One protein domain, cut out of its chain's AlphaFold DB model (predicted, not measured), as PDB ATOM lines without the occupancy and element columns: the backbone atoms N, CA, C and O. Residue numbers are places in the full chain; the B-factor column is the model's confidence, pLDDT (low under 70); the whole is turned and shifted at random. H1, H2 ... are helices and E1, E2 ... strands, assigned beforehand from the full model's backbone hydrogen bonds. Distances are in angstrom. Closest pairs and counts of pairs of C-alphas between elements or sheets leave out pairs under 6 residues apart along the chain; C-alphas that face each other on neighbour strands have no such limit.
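AT A GLANCE: This is residues 552 to 662 of the 677 residues of the protein "C5a peptidase" of Streptococcus agalactiae (UniProt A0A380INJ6). Little regular structure: a small antiparallel sheet, E2 - E1 - E5, has helix H1 beyond one end, hairpin E3 and E4 to one side, and loop 552 to 587 reaching the far end. The 111 printed residues, one named helix and five named strands among them, run E1 H1 E2 E3 E4 E5, class mixed, 34 in named elements. Compact, radius of gyration of the C-alphas 15.0 A; spans 45 by 29 by 27 A.

IN THESE COORDINATES: E1, residues 588 to 593, runs 15.7 A from C-alpha 588 at (-41.500, -50.317, 9.414); E2 is residues 616 to 619, and E5, residues 659 to 661, ends at C-alpha 661 at (-38.355, -47.617, 12.512). E3 is 622 to 627, E4 630 to 635, 16.0 A, and H1 596 to 604, 11.5 A.

HOW THE PARTS SIT: N 590 and O 659 of E1 and E5 are 2.8 A apart, N 593 and O 616 of E1 and E2 2.8 A, N 625 and O 632 of E3 and E4 2.8 A, within hydrogen-bond range. Every O i to N i+4 pair of H1 is within range. H1 is not on the sheet.

THE WHOLE: The farthest C-alphas, Lys 557 and Gly 605, are 45.0 A apart. The printed part has no cut. Links H1 to E2 and E4 to E5 are long. Residues 565 to 568 and 606 to 613 have pLDDT under 70.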
ATOM      1  N   TYR A 552     -45.151 -55.276   7.289       92.56
ATOM      2  CA  TYR A 552     -45.810 -55.414   5.988       92.56
ATOM      3  C   TYR A 552     -45.963 -56.863   5.501       92.56
ATOM      4  O   TYR A 552     -46.886 -57.176   4.743       92.56
ATOM      5  N   LYS A 553     -45.040 -57.744   5.918       90.38
ATOM      6  CA  LYS A 553     -45.023 -59.175   5.572       90.38
ATOM      7  C   LYS A 553     -45.714 -60.048   6.616       90.38
ATOM      8  O   LYS A 553     -45.993 -61.214   6.341       90.38
ATOM      9  N   THR A 554     -45.962 -59.516   7.809       90.06
ATOM     10  CA  THR A 554     -46.462 -60.280   8.955       90.06
ATOM     11  C   THR A 554     -47.743 -59.703   9.544       90.06
ATOM     12  O   THR A 554     -48.167 -60.160  10.595       90.06
ATOM     13  N   LEU A 555     -48.407 -58.772   8.855       87.94
ATOM     14  CA  LEU A 555     -49.551 -58.021   9.373       87.94
ATOM     15  C   LEU A 555     -50.658 -58.900   9.976       87.94
ATOM     16  O   LEU A 555     -51.155 -58.592  11.050       87.94
ATOM     17  N   SER A 556     -50.984 -60.036   9.350       84.88
ATOM     18  CA  SER A 556     -51.997 -60.976   9.859       84.88
ATOM     19  C   SER A 556     -51.548 -61.809  11.066       84.88
ATOM     20  O   SER A 556     -52.382 -62.344  11.788       84.88
ATOM     21  N   LYS A 557     -50.235 -61.958  11.278       86.62
ATOM     22  CA  LYS A 557     -49.641 -62.719  12.391       86.62
ATOM     23  C   LYS A 557     -49.145 -61.821  13.525       86.62
ATOM     24  O   LYS A 557     -48.981 -62.307  14.640       86.62
ATOM     25  N   GLY A 558     -48.897 -60.547  13.237       89.31
ATOM     26  CA  GLY A 558     -48.218 -59.605  14.116       89.31
ATOM     27  C   GLY A 558     -46.700 -59.656  13.994       89.31
ATOM     28  O   GLY A 558     -46.129 -60.276  13.092       89.31
ATOM     29  N   SER A 559     -46.044 -58.990  14.930       92.00
ATOM     30  CA  SER A 559     -44.615 -59.119  15.196       92.00
ATOM     31  C   SER A 559     -44.421 -59.492  16.671       92.00
ATOM     32  O   SER A 559     -45.383 -59.870  17.339       92.00
ATOM     33  N   PHE A 560     -43.197 -59.459  17.198       93.19
ATOM     34  CA  PHE A 560     -42.963 -59.774  18.600       93.19
ATOM     35  C   PHE A 560     -43.766 -58.840  19.507       93.19
ATOM     36  O   PHE A 560     -44.659 -59.316  20.206       93.19
ATOM     37  N   TYR A 561     -43.512 -57.528  19.455       91.44
ATOM     38  CA  TYR A 561     -44.185 -56.540  20.310       91.44
ATOM     39  C   TYR A 561     -45.563 -56.109  19.807       91.44
ATOM     40  O   TYR A 561     -46.325 -55.538  20.578       91.44
ATOM     41  N   TYR A 562     -45.904 -56.417  18.555       88.50
ATOM     42  CA  TYR A 562     -47.167 -56.005  17.957       88.50
ATOM     43  C   TYR A 562     -48.118 -57.165  17.734       88.50
ATOM     44  O   TYR A 562     -47.830 -58.111  16.995       88.50
ATOM     45  N   LYS A 563     -49.306 -57.041  18.316       83.94
ATOM     46  CA  LYS A 563     -50.432 -57.925  18.036       83.94
ATOM     47  C   LYS A 563     -51.358 -57.220  17.049       83.94
ATOM     48  O   LYS A 563     -51.711 -56.071  17.302       83.94
ATOM     49  N   PRO A 564     -51.776 -57.884  15.960       77.75
ATOM     50  CA  PRO A 564     -52.785 -57.324  15.081       77.75
ATOM     51  C   PRO A 564     -54.056 -57.102  15.893       77.75
ATOM     52  O   PRO A 564     -54.450 -57.971  16.677       77.75
ATOM     53  N   ASN A 565     -54.697 -55.954  15.708       68.38
ATOM     54  CA  ASN A 565     -56.052 -55.779  16.207       68.38
ATOM     55  C   ASN A 565     -56.953 -56.820  15.516       68.38
ATOM     56  O   ASN A 565     -56.763 -57.109  14.333       68.38
ATOM     57  N   ASP A 566     -57.912 -57.395  16.247       64.12
ATOM     58  CA  ASP A 566     -58.940 -58.275  15.675       64.12
ATOM     59  C   ASP A 566     -59.888 -57.419  14.828       64.12
ATOM     60  O   ASP A 566     -60.909 -56.916  15.298       64.12
ATOM     61  N   THR A 567     -59.450 -57.107  13.611       61.38
ATOM     62  CA  THR A 567     -60.145 -56.199  12.711       61.38
ATOM     63  C   THR A 567     -60.759 -56.997  11.579       61.38
ATOM     64  O   THR A 567     -60.166 -57.909  11.001       61.38
ATOM     65  N   THR A 568     -61.953 -56.581  11.180       67.19
ATOM     66  CA  THR A 568     -62.609 -57.019   9.943       67.19
ATOM     67  C   THR A 568     -61.799 -56.664   8.683       67.19
ATOM     68  O   THR A 568     -62.144 -57.106   7.587       67.19
ATOM     69  N   HIS A 569     -60.705 -55.898   8.820       76.12
ATOM     70  CA  HIS A 569     -59.865 -55.385   7.739       76.12
ATOM     71  C   HIS A 569     -58.429 -55.904   7.845       76.12
ATOM     72  O   HIS A 569     -57.587 -55.338   8.538       76.12
ATOM     73  N   LYS A 570     -58.133 -56.948   7.063       80.00
ATOM     74  CA  LYS A 570     -56.835 -57.651   7.021       80.00
ATOM     75  C   LYS A 570     -55.599 -56.776   6.742       80.00
ATOM     76  O   LYS A 570     -54.487 -57.222   7.004       80.00
ATOM     77  N   ASP A 571     -55.790 -55.586   6.169       87.31
ATOM     78  CA  ASP A 571     -54.721 -54.651   5.802       87.31
ATOM     79  C   ASP A 571     -54.683 -53.407   6.711       87.31
ATOM     80  O   ASP A 571     -53.935 -52.472   6.441       87.31
ATOM     81  N   GLN A 572     -55.459 -53.374   7.801       88.62
ATOM     82  CA  GLN A 572     -55.423 -52.256   8.742       88.62
ATOM     83  C   GLN A 572     -54.092 -52.212   9.496       88.62
ATOM     84  O   GLN A 572     -53.686 -53.188  10.130       88.62
ATOM     85  N   LEU A 573     -53.426 -51.060   9.433       89.31
ATOM     86  CA  LEU A 573     -52.168 -50.801  10.118       89.31
ATOM     87  C   LEU A 573     -52.114 -49.325  10.504       89.31
ATOM     88  O   LEU A 573     -52.016 -48.449   9.648       89.31
ATOM     89  N   GLU A 574     -52.178 -49.064  11.803       85.12
ATOM     90  CA  GLU A 574     -52.232 -47.711  12.345       85.12
ATOM     91  C   GLU A 574     -50.967 -47.379  13.127       85.12
ATOM     92  O   GLU A 574     -50.369 -48.238  13.776       85.12
ATOM     93  N   TYR A 575     -50.597 -46.103  13.071       87.81
ATOM     94  CA  TYR A 575     -49.600 -45.520  13.950       87.81
ATOM     95  C   TYR A 575     -50.297 -44.516  14.859       87.81
ATOM     96  O   TYR A 575     -50.923 -43.571  14.380       87.81
ATOM     97  N   ASN A 576     -50.214 -44.728  16.167       82.75
ATOM     98  CA  ASN A 576     -50.860 -43.857  17.144       82.75
ATOM     99  C   ASN A 576     -49.850 -43.429  18.203       82.75
ATOM    100  O   ASN A 576     -49.557 -44.190  19.117       82.75
ATOM    101  N   GLU A 577     -49.352 -42.199  18.116       79.88
ATOM    102  CA  GLU A 577     -48.336 -41.663  19.035       79.88
ATOM    103  C   GLU A 577     -48.742 -41.704  20.517       79.88
ATOM    104  O   GLU A 577     -47.878 -41.740  21.387       79.88
ATOM    105  N   SER A 578     -50.046 -41.730  20.811       80.12
ATOM    106  CA  SER A 578     -50.582 -41.808  22.176       80.12
ATOM    107  C   SER A 578     -50.887 -43.238  22.640       80.12
ATOM    108  O   SER A 578     -51.336 -43.430  23.771       80.12
ATOM    109  N   ALA A 579     -50.698 -44.245  21.784       78.38
ATOM    110  CA  ALA A 579     -50.970 -45.636  22.125       78.38
ATOM    111  C   ALA A 579     -49.879 -46.237  23.035       78.38
ATOM    112  O   ALA A 579     -48.744 -45.748  23.055       78.38
ATOM    113  N   PRO A 580     -50.195 -47.314  23.782       76.25
ATOM    114  CA  PRO A 580     -49.198 -48.059  24.543       76.25
ATOM    115  C   PRO A 580     -48.021 -48.485  23.664       76.25
ATOM    116  O   PRO A 580     -48.186 -48.714  22.468       76.25
ATOM    117  N   PHE A 581     -46.847 -48.656  24.279       72.44
ATOM    118  CA  PHE A 581     -45.608 -49.055  23.602       72.44
ATOM    119  C   PHE A 581     -45.841 -50.175  22.567       72.44
ATOM    120  O   PHE A 581     -45.539 -50.016  21.388       72.44
ATOM    121  N   GLU A 582     -46.480 -51.269  22.967       74.69
ATOM    122  CA  GLU A 582     -46.755 -52.448  22.128       74.69
ATOM    123  C   GLU A 582     -47.485 -52.133  20.805       74.69
ATOM    124  O   GLU A 582     -47.283 -52.811  19.799       74.69
ATOM    125  N   SER A 583     -48.294 -51.072  20.760       78.38
ATOM    126  CA  SER A 583     -49.110 -50.732  19.591       78.38
ATOM    127  C   SER A 583     -48.311 -50.219  18.393       78.38
ATOM    128  O   SER A 583     -48.804 -50.327  17.275       78.38
ATOM    129  N   ASN A 584     -47.093 -49.702  18.592       85.06
ATOM    130  CA  ASN A 584     -46.271 -49.137  17.511       85.06
ATOM    131  C   ASN A 584     -44.875 -49.768  17.393       85.06
ATOM    132  O   ASN A 584     -44.051 -49.262  16.635       85.06
ATOM    133  N   ASN A 585     -44.565 -50.831  18.141       89.38
ATOM    134  CA  ASN A 585     -43.218 -51.412  18.159       89.38
ATOM    135  C   ASN A 585     -43.072 -52.565  17.163       89.38
ATOM    136  O   ASN A 585     -43.340 -53.728  17.459       89.38
ATOM    137  N   TYR A 586     -42.623 -52.220  15.962       92.56
ATOM    138  CA  TYR A 586     -42.348 -53.138  14.862       92.56
ATOM    139  C   TYR A 586     -41.405 -52.485  13.848       92.56
ATOM    140  O   TYR A 586     -41.300 -51.257  13.769       92.56
ATOM    141  N   THR A 587     -40.753 -53.304  13.022       95.94
ATOM    142  CA  THR A 587     -39.948 -52.812  11.899       95.94
ATOM    143  C   THR A 587     -40.854 -52.289  10.778       95.94
ATOM    144  O   THR A 587     -41.644 -53.044  10.204       95.94
ATOM    145  N   ALA A 588     -40.731 -51.002  10.451       95.56
ATOM    146  CA  ALA A 588     -41.500 -50.317   9.414       95.56
ATOM    147  C   ALA A 588     -40.779 -49.051   8.918       95.56
ATOM    148  O   ALA A 588     -39.776 -48.608   9.468       95.56
ATOM    149  N   LEU A 589     -41.311 -48.455   7.864       96.12
ATOM    150  CA  LEU A 589     -40.995 -47.111   7.407       96.12
ATOM    151  C   LEU A 589     -42.142 -46.187   7.816       96.12
ATOM    152  O   LEU A 589     -43.310 -46.524   7.624       96.12
ATOM    153  N   LEU A 590     -41.805 -45.034   8.375       95.38
ATOM    154  CA  LEU A 590     -42.745 -43.993   8.776       95.38
ATOM    155  C   LEU A 590     -42.666 -42.820   7.802       95.38
ATOM    156  O   LEU A 590     -41.637 -42.589   7.165       95.38
ATOM    157  N   THR A 591     -43.749 -42.062   7.719       95.62
ATOM    158  CA  THR A 591     -43.803 -40.773   7.024       95.62
ATOM    159  C   THR A 591     -44.817 -39.856   7.715       95.62
ATOM    160  O   THR A 591     -45.403 -40.235   8.731       95.62
ATOM    161  N   GLN A 592     -45.014 -38.649   7.197       93.75
ATOM    162  CA  GLN A 592     -46.004 -37.700   7.704       93.75
ATOM    163  C   GLN A 592     -47.184 -37.600   6.737       93.75
ATOM    164  O   GLN A 592     -47.003 -37.631   5.521       93.75
ATOM    165  N   SER A 593     -48.391 -37.490   7.280       91.44
ATOM    166  CA  SER A 593     -49.609 -37.197   6.533       91.44
ATOM    167  C   SER A 593     -50.099 -35.817   6.936       91.44
ATOM    168  O   SER A 593     -50.395 -35.596   8.112       91.44
ATOM    169  N   ALA A 594     -50.195 -34.904   5.975       89.94
ATOM    170  CA  ALA A 594     -50.732 -33.568   6.201       89.94
ATOM    171  C   ALA A 594     -52.064 -33.399   5.466       89.94
ATOM    172  O   ALA A 594     -52.242 -33.873   4.343       89.94
ATOM    173  N   SER A 595     -53.009 -32.719   6.115       86.69
ATOM    174  CA  SER A 595     -54.278 -32.360   5.486       86.69
ATOM    175  C   SER A 595     -54.053 -31.319   4.386       86.69
ATOM    176  O   SER A 595     -53.081 -30.561   4.426       86.69
ATOM    177  N   TRP A 596     -54.986 -31.225   3.432       85.94
ATOM    178  CA  TRP A 596     -54.971 -30.159   2.420       85.94
ATOM    179  C   TRP A 596     -54.796 -28.774   3.069       85.94
ATOM    180  O   TRP A 596     -54.015 -27.971   2.572       85.94
ATOM    181  N   GLY A 597     -55.479 -28.519   4.197       84.75
ATOM    182  CA  GLY A 597     -55.476 -27.216   4.883       84.75
ATOM    183  C   GLY A 597     -54.087 -26.813   5.329       84.75
ATOM    184  O   GLY A 597     -53.645 -25.688   5.111       84.75
ATOM    185  N   TYR A 598     -53.370 -27.783   5.886       85.19
ATOM    186  CA  TYR A 598     -51.983 -27.607   6.269       85.19
ATOM    187  C   TYR A 598     -51.070 -27.396   5.052       85.19
ATOM    188  O   TYR A 598     -50.221 -26.508   5.064       85.19
ATOM    189  N   VAL A 599     -51.262 -28.176   3.983       87.62
ATOM    190  CA  VAL A 599     -50.480 -28.055   2.741       87.62
ATOM    191  C   VAL A 599     -50.623 -26.662   2.118       87.62
ATOM    192  O   VAL A 599     -49.623 -26.061   1.726       87.62
ATOM    193  N   ASP A 600     -51.842 -26.126   2.045       85.06
ATOM    194  CA  ASP A 600     -52.106 -24.787   1.507       85.06
ATOM    195  C   ASP A 600     -51.534 -23.677   2.389       85.06
ATOM    196  O   ASP A 600     -50.894 -22.756   1.882       85.06
ATOM    197  N   TYR A 601     -51.669 -23.807   3.713       84.50
ATOM    198  CA  TYR A 601     -51.008 -22.923   4.670       84.50
ATOM    199  C   TYR A 601     -49.492 -22.848   4.412       84.50
ATOM    200  O   TYR A 601     -48.940 -21.757   4.264       84.50
ATOM    201  N   VAL A 602     -48.823 -24.002   4.286       84.88
ATOM    202  CA  VAL A 602     -47.366 -24.078   4.073       84.88
ATOM    203  C   VAL A 602     -46.947 -23.545   2.699       84.88
ATOM    204  O   VAL A 602     -45.952 -22.827   2.608       84.88
ATOM    205  N   LYS A 603     -47.671 -23.888   1.625       84.38
ATOM    206  CA  LYS A 603     -47.282 -23.518   0.251       84.38
ATOM    207  C   LYS A 603     -47.683 -22.098  -0.139       84.38
ATOM    208  O   LYS A 603     -46.924 -21.435  -0.845       84.38
ATOM    209  N   ASN A 604     -48.857 -21.648   0.293       85.00
ATOM    210  CA  ASN A 604     -49.495 -20.429  -0.204       85.00
ATOM    211  C   ASN A 604     -49.672 -19.348   0.876       85.00
ATOM    212  O   ASN A 604     -50.125 -18.251   0.555       85.00
ATOM    213  N   GLY A 605     -49.296 -19.616   2.134       77.44
ATOM    214  CA  GLY A 605     -49.446 -18.659   3.235       77.44
ATOM    215  C   GLY A 605     -50.903 -18.432   3.644       77.44
ATOM    216  O   GLY A 605     -51.246 -17.321   4.045       77.44
ATOM    217  N   GLY A 606     -51.754 -19.456   3.492       68.25
ATOM    218  CA  GLY A 606     -53.166 -19.434   3.895       68.25
ATOM    219  C   GLY A 606     -53.377 -19.183   5.397       68.25
ATOM    220  O   GLY A 606     -52.430 -19.065   6.169       68.25
ATOM    221  N   GLU A 607     -54.628 -19.088   5.847       65.19
ATOM    222  CA  GLU A 607     -54.940 -18.875   7.269       65.19
ATOM    223  C   GLU A 607     -54.819 -20.182   8.072       65.19
ATOM    224  O   GLU A 607     -55.419 -21.199   7.725       65.19
ATOM    225  N   LEU A 608     -54.081 -20.151   9.192       62.97
ATOM    226  CA  LEU A 608     -53.872 -21.308  10.077       62.97
ATOM    227  C   LEU A 608     -55.194 -21.876  10.642       62.97
ATOM    228  O   LEU A 608     -55.266 -23.059  10.964       62.97
ATOM    229  N   GLU A 609     -56.257 -21.063  10.717       62.34
ATOM    230  CA  GLU A 609     -57.598 -21.484  11.157       62.34
ATOM    231  C   GLU A 609     -58.230 -22.563  10.250       62.34
ATOM    232  O   GLU A 609     -59.089 -23.318  10.706       62.34
ATOM    233  N   LEU A 610     -57.767 -22.701   8.998       56.22
ATOM    234  CA  LEU A 610     -58.183 -23.751   8.052       56.22
ATOM    235  C   LEU A 610     -57.311 -25.020   8.120       56.22
ATOM    236  O   LEU A 610     -57.595 -26.002   7.430       56.22
ATOM    237  N   ALA A 611     -56.278 -25.032   8.968       57.47
ATOM    238  CA  ALA A 611     -55.376 -26.158   9.209       57.47
ATOM    239  C   ALA A 611     -55.514 -26.691  10.655       57.47
ATOM    240  O   ALA A 611     -54.546 -26.661  11.419       57.47
ATOM    241  N   PRO A 612     -56.697 -27.195  11.070       59.12
ATOM    242  CA  PRO A 612     -56.951 -27.590  12.461       59.12
ATOM    243  C   PRO A 612     -56.134 -28.810  12.911       59.12
ATOM    244  O   PRO A 612     -56.034 -29.074  14.108       59.12
ATOM    245  N   GLU A 613     -55.559 -29.562  11.971       69.31
ATOM    246  CA  GLU A 613     -54.767 -30.754  12.255       69.31
ATOM    247  C   GLU A 613     -53.312 -30.557  11.831       69.31
ATOM    248  O   GLU A 613     -53.013 -30.352  10.651       69.31
ATOM    249  N   SER A 614     -52.398 -30.668  12.796       76.38
ATOM    250  CA  SER A 614     -50.967 -30.800  12.515       76.38
ATOM    251  C   SER A 614     -50.678 -32.105  11.754       76.38
ATOM    252  O   SER A 614     -51.429 -33.073  11.921       76.38
ATOM    253  N   PRO A 615     -49.596 -32.167  10.952       86.25
ATOM    254  CA  PRO A 615     -49.184 -33.392  10.281       86.25
ATOM    255  C   PRO A 615     -49.054 -34.545  11.273       86.25
ATOM    256  O   PRO A 615     -48.441 -34.404  12.332       86.25
ATOM    257  N   LYS A 616     -49.644 -35.688  10.928       88.69
ATOM    258  CA  LYS A 616     -49.648 -36.890  11.765       88.69
ATOM    259  C   LYS A 616     -48.628 -37.879  11.231       88.69
ATOM    260  O   LYS A 616     -48.535 -38.086  10.019       88.69
ATOM    261  N   ARG A 617     -47.881 -38.530  12.121       91.56
ATOM    262  CA  ARG A 617     -47.007 -39.631  11.718       91.56
ATOM    263  C   ARG A 617     -47.848 -40.854  11.353       91.56
ATOM    264  O   ARG A 617     -48.736 -41.244  12.103       91.56
ATOM    265  N   ILE A 618     -47.548 -41.454  10.209       93.25
ATOM    266  CA  ILE A 618     -48.216 -42.654   9.696       93.25
ATOM    267  C   ILE A 618     -47.186 -43.693   9.255       93.25
ATOM    268  O   ILE A 618     -46.013 -43.378   9.035       93.25
ATOM    269  N   ILE A 619     -47.631 -44.936   9.072       94.81
ATOM    270  CA  ILE A 619     -46.813 -45.960   8.422       94.81
ATOM    271  C   ILE A 619     -46.796 -45.700   6.911       94.81
ATOM    272  O   ILE A 619     -47.847 -45.578   6.279       94.81
ATOM    273  N   LEU A 620     -45.608 -45.647   6.310       95.88
ATOM    274  CA  LEU A 620     -45.453 -45.504   4.866       95.88
ATOM    275  C   LEU A 620     -46.173 -46.648   4.140       95.88
ATOM    276  O   LEU A 620     -46.045 -47.816   4.509       95.88
ATOM    277  N   GLY A 621     -46.927 -46.283   3.105       94.94
ATOM    278  CA  GLY A 621     -47.775 -47.184   2.323       94.94
ATOM    279  C   GLY A 621     -49.158 -47.448   2.907       94.94
ATOM    280  O   GLY A 621     -49.944 -48.165   2.296       94.94
ATOM    281  N   THR A 622     -49.488 -46.840   4.047       94.56
ATOM    282  CA  THR A 622     -50.868 -46.807   4.537       94.56
ATOM    283  C   THR A 622     -51.590 -45.547   4.075       94.56
ATOM    284  O   THR A 622     -50.965 -44.494   3.900       94.56
ATOM    285  N   PHE A 623     -52.896 -45.650   3.850       91.88
ATOM    286  CA  PHE A 623     -53.741 -44.558   3.373       91.88
ATOM    287  C   PHE A 623     -55.047 -44.507   4.151       91.88
ATOM    288  O   PHE A 623     -55.592 -45.536   4.564       91.88
ATOM    289  N   GLU A 624     -55.531 -43.286   4.354       89.44
ATOM    290  CA  GLU A 624     -56.777 -43.035   5.057       89.44
ATOM    291  C   GLU A 624     -57.955 -43.604   4.260       89.44
ATOM    292  O   GLU A 624     -58.155 -43.279   3.092       89.44
ATOM    293  N   ASN A 625     -58.743 -44.456   4.905       86.69
ATOM    294  CA  ASN A 625     -59.940 -45.052   4.346       86.69
ATOM    295  C   ASN A 625     -61.106 -44.826   5.306       86.69
ATOM    296  O   ASN A 625     -60.997 -45.052   6.513       86.69
ATOM    297  N   LYS A 626     -62.245 -44.402   4.752       84.56
ATOM    298  CA  LYS A 626     -63.503 -44.334   5.497       84.56
ATOM    299  C   LYS A 626     -64.166 -45.698   5.464       84.56
ATOM    300  O   LYS A 626     -64.549 -46.179   4.398       84.56
ATOM    301  N   VAL A 627     -64.299 -46.305   6.633       76.12
ATOM    302  CA  VAL A 627     -64.990 -47.573   6.822       76.12
ATOM    303  C   VAL A 627     -66.080 -47.347   7.858       76.12
ATOM    304  O   VAL A 627     -65.791 -47.068   9.021       76.12
ATOM    305  N   GLU A 628     -67.335 -47.455   7.417       80.12
ATOM    306  CA  GLU A 628     -68.507 -47.088   8.221       80.12
ATOM    307  C   GLU A 628     -68.371 -45.644   8.751       80.12
ATOM    308  O   GLU A 628     -68.123 -44.729   7.964       80.12
ATOM    309  N   ASP A 629     -68.481 -45.443  10.068       77.50
ATOM    310  CA  ASP A 629     -68.345 -44.143  10.738       77.50
ATOM    311  C   ASP A 629     -66.917 -43.869  11.253       77.50
ATOM    312  O   ASP A 629     -66.697 -42.933  12.026       77.50
ATOM    313  N   LYS A 630     -65.927 -44.692  10.869       77.88
ATOM    314  CA  LYS A 630     -64.539 -44.572  11.335       77.88
ATOM    315  C   LYS A 630     -63.568 -44.324  10.187       77.88
ATOM    316  O   LYS A 630     -63.640 -44.931   9.120       77.88
ATOM    317  N   THR A 631     -62.602 -43.461  10.458       83.06
ATOM    318  CA  THR A 631     -61.400 -43.309   9.643       83.06
ATOM    319  C   THR A 631     -60.352 -44.308  10.133       83.06
ATOM    320  O   THR A 631     -59.981 -44.271  11.305       83.06
ATOM    321  N   ILE A 632     -59.861 -45.171   9.242       86.56
ATOM    322  CA  ILE A 632     -58.773 -46.121   9.522       86.56
ATOM    323  C   ILE A 632     -57.677 -46.014   8.462       86.56
ATOM    324  O   ILE A 632     -57.930 -45.580   7.340       86.56
ATOM    325  N   HIS A 633     -56.459 -46.435   8.798       89.56
ATOM    326  CA  HIS A 633     -55.360 -46.517   7.833       89.56
ATOM    327  C   HIS A 633     -55.204 -47.952   7.327       89.56
ATOM    328  O   HIS A 633     -55.024 -48.884   8.114       89.56
ATOM    329  N   LEU A 634     -55.273 -48.129   6.007       91.31
ATOM    330  CA  LEU A 634     -55.093 -49.422   5.348       91.31
ATOM    331  C   LEU A 634     -53.794 -49.428   4.548       91.31
ATOM    332  O   LEU A 634     -53.507 -48.472   3.831       91.31
ATOM    333  N   LEU A 635     -53.023 -50.507   4.664       92.88
ATOM    334  CA  LEU A 635     -51.855 -50.772   3.837       92.88
ATOM    335  C   LEU A 635     -52.304 -51.036   2.400       92.88
ATOM    336  O   LEU A 635     -52.913 -52.066   2.110       92.88
ATOM    337  N   GLU A 636     -51.977 -50.123   1.494       92.50
ATOM    338  CA  GLU A 636     -52.243 -50.323   0.075       92.50
ATOM    339  C   GLU A 636     -51.192 -51.230  -0.555       92.50
ATOM    340  O   GLU A 636     -50.021 -51.268  -0.154       92.50
ATOM    341  N   ARG A 637     -51.634 -51.990  -1.556       90.38
ATOM    342  CA  ARG A 637     -50.805 -52.954  -2.269       90.38
ATOM    343  C   ARG A 637     -50.915 -52.751  -3.770       90.38
ATOM    344  O   ARG A 637     -51.987 -52.438  -4.280       90.38
ATOM    345  N   ASP A 638     -49.805 -52.951  -4.466       88.00
ATOM    346  CA  ASP A 638     -49.775 -52.951  -5.925       88.00
ATOM    347  C   ASP A 638     -50.457 -54.205  -6.516       88.00
ATOM    348  O   ASP A 638     -50.897 -55.114  -5.803       88.00
ATOM    349  N   ALA A 639     -50.526 -54.285  -7.848       89.06
ATOM    350  CA  ALA A 639     -51.118 -55.426  -8.552       89.06
ATOM    351  C   ALA A 639     -50.382 -56.764  -8.307       89.06
ATOM    352  O   ALA A 639     -50.961 -57.828  -8.518       89.06
ATOM    353  N   ALA A 640     -49.124 -56.720  -7.853       88.38
ATOM    354  CA  ALA A 640     -48.328 -57.880  -7.458       88.38
ATOM    355  C   ALA A 640     -48.426 -58.177  -5.945       88.38
ATOM    356  O   ALA A 640     -47.725 -59.057  -5.442       88.38
ATOM    357  N   ASN A 641     -49.331 -57.491  -5.234       85.25
ATOM    358  CA  ASN A 641     -49.604 -57.622  -3.805       85.25
ATOM    359  C   ASN A 641     -48.455 -57.145  -2.881       85.25
ATOM    360  O   ASN A 641     -48.428 -57.479  -1.687       85.25
ATOM    361  N   ASN A 642     -47.524 -56.337  -3.396       88.44
ATOM    362  CA  ASN A 642     -46.476 -55.702  -2.596       88.44
ATOM    363  C   ASN A 642     -46.990 -54.410  -1.950       88.44
ATOM    364  O   ASN A 642     -47.797 -53.720  -2.565       88.44
ATOM    365  N   PRO A 643     -46.507 -54.041  -0.751       90.81
ATOM    366  CA  PRO A 643     -46.792 -52.737  -0.152       90.81
ATOM    367  C   PRO A 643     -46.470 -51.575  -1.100       90.81
ATOM    368  O   PRO A 643     -45.364 -51.508  -1.641       90.81
ATOM    369  N   TYR A 644     -47.414 -50.650  -1.277       93.56
ATOM    370  CA  TYR A 644     -47.228 -49.481  -2.131       93.56
ATOM    371  C   TYR A 644     -46.537 -48.349  -1.363       93.56
ATOM    372  O   TYR A 644     -47.168 -47.622  -0.601       93.56
ATOM    373  N   PHE A 645     -45.226 -48.189  -1.546       94.06
ATOM    374  CA  PHE A 645     -44.454 -47.120  -0.905       94.06
ATOM    375  C   PHE A 645     -44.215 -45.960  -1.873       94.06
ATOM    376  O   PHE A 645     -43.539 -46.124  -2.885       94.06
ATOM    377  N   ALA A 646     -44.736 -44.780  -1.538       92.56
ATOM    378  CA  ALA A 646     -44.548 -43.563  -2.321       92.56
ATOM    379  C   ALA A 646     -44.343 -42.347  -1.411       92.56
ATOM    380  O   ALA A 646     -45.015 -42.208  -0.385       92.56
ATOM    381  N   ILE A 647     -43.428 -41.472  -1.830       94.75
ATOM    382  CA  ILE A 647     -43.175 -40.154  -1.244       94.75
ATOM    383  C   ILE A 647     -43.268 -39.079  -2.325       94.75
ATOM    384  O   ILE A 647     -43.061 -39.354  -3.508       94.75
ATOM    385  N   SER A 648     -43.558 -37.853  -1.914       95.06
ATOM    386  CA  SER A 648     -43.684 -36.682  -2.779       95.06
ATOM    387  C   SER A 648     -42.853 -35.534  -2.208       95.06
ATOM    388  O   SER A 648     -43.445 -34.632  -1.632       95.06
ATOM    389  N   PRO A 649     -41.509 -35.549  -2.356       93.56
ATOM    390  CA  PRO A 649     -40.588 -34.614  -1.700       93.56
ATOM    391  C   PRO A 649     -40.674 -33.200  -2.301       93.56
ATOM    392  O   PRO A 649     -39.783 -32.743  -3.020       93.56
ATOM    393  N   ASN A 650     -41.776 -32.509  -2.035       93.75
ATOM    394  CA  ASN A 650     -42.119 -31.195  -2.569       93.75
ATOM    395  C   ASN A 650     -42.241 -30.120  -1.462       93.75
ATOM    396  O   ASN A 650     -42.556 -28.969  -1.775       93.75
ATOM    397  N   LYS A 651     -41.919 -30.488  -0.212       90.75
ATOM    398  CA  LYS A 651     -41.846 -29.638   0.987       90.75
ATOM    399  C   LYS A 651     -43.198 -29.090   1.455       90.75
ATOM    400  O   LYS A 651     -43.263 -27.947   1.904       90.75
ATOM    401  N   ASP A 652     -44.267 -29.873   1.342       90.19
ATOM    402  CA  ASP A 652     -45.595 -29.504   1.850       90.19
ATOM    403  C   ASP A 652     -46.011 -30.185   3.158       90.19
ATOM    404  O   ASP A 652     -47.104 -29.942   3.670       90.19
ATOM    405  N   GLY A 653     -45.128 -30.997   3.732       87.25
ATOM    406  CA  GLY A 653     -45.369 -31.746   4.958       87.25
ATOM    407  C   GLY A 653     -46.147 -33.045   4.743       87.25
ATOM    408  O   GLY A 653     -46.285 -33.819   5.690       87.25
ATOM    409  N   ASN A 654     -46.636 -33.327   3.530       93.38
ATOM    410  CA  ASN A 654     -47.322 -34.570   3.216       93.38
ATOM    411  C   ASN A 654     -46.388 -35.524   2.464       93.38
ATOM    412  O   ASN A 654     -46.105 -35.364   1.280       93.38
ATOM    413  N   ARG A 655     -45.952 -36.580   3.151       94.31
ATOM    414  CA  ARG A 655     -45.136 -37.663   2.584       94.31
ATOM    415  C   ARG A 655     -43.841 -37.185   1.926       94.31
ATOM    416  O   ARG A 655     -43.409 -37.751   0.927       94.31
ATOM    417  N   ASP A 656     -43.218 -36.158   2.490       93.94
ATOM    418  CA  ASP A 656     -41.960 -35.597   1.983       93.94
ATOM    419  C   ASP A 656     -40.734 -36.458   2.308       93.94
ATOM    420  O   ASP A 656     -39.741 -36.440   1.580       93.94
ATOM    421  N   GLU A 657     -40.790 -37.197   3.416       93.69
ATOM    422  CA  GLU A 657     -39.647 -37.905   3.987       93.69
ATOM    423  C   GLU A 657     -39.999 -39.328   4.424       93.69
ATOM    424  O   GLU A 657     -41.162 -39.674   4.659       93.69
ATOM    425  N   ILE A 658     -38.964 -40.156   4.564       95.06
ATOM    426  CA  ILE A 658     -39.051 -41.513   5.100       95.06
ATOM    427  C   ILE A 658     -38.236 -41.561   6.386       95.06
ATOM    428  O   ILE A 658     -37.045 -41.260   6.379       95.06
ATOM    429  N   THR A 659     -38.859 -42.003   7.474       93.38
ATOM    430  CA  THR A 659     -38.182 -42.258   8.750       93.38
ATOM    431  C   THR A 659     -38.192 -43.760   9.043       93.38
ATOM    432  O   THR A 659     -39.263 -44.319   9.285       93.38
ATOM    433  N   PRO A 660     -37.039 -44.451   9.027       93.44
ATOM    434  CA  PRO A 660     -36.977 -45.858   9.405       93.44
ATOM    435  C   PRO A 660     -37.302 -46.071  10.887       93.44
ATOM    436  O   PRO A 660     -36.783 -45.372  11.755       93.44
ATOM    437  N   GLN A 661     -38.105 -47.090  11.174       93.56
ATOM    438  CA  GLN A 661     -38.355 -47.617  12.512       93.56
ATOM    439  C   GLN A 661     -37.984 -49.102  12.532       93.56
ATOM    440  O   GLN A 661     -38.329 -49.855  11.622       93.56
ATOM    441  N   ALA A 662     -37.275 -49.540  13.568       93.88
ATOM    442  CA  ALA A 662     -36.697 -50.874  13.613       93.88
ATOM    443  C   ALA A 662     -36.875 -51.523  14.985       93.88
ATOM    444  O   ALA A 662     -36.502 -50.941  16.002       93.88
TER     445      ALA A 662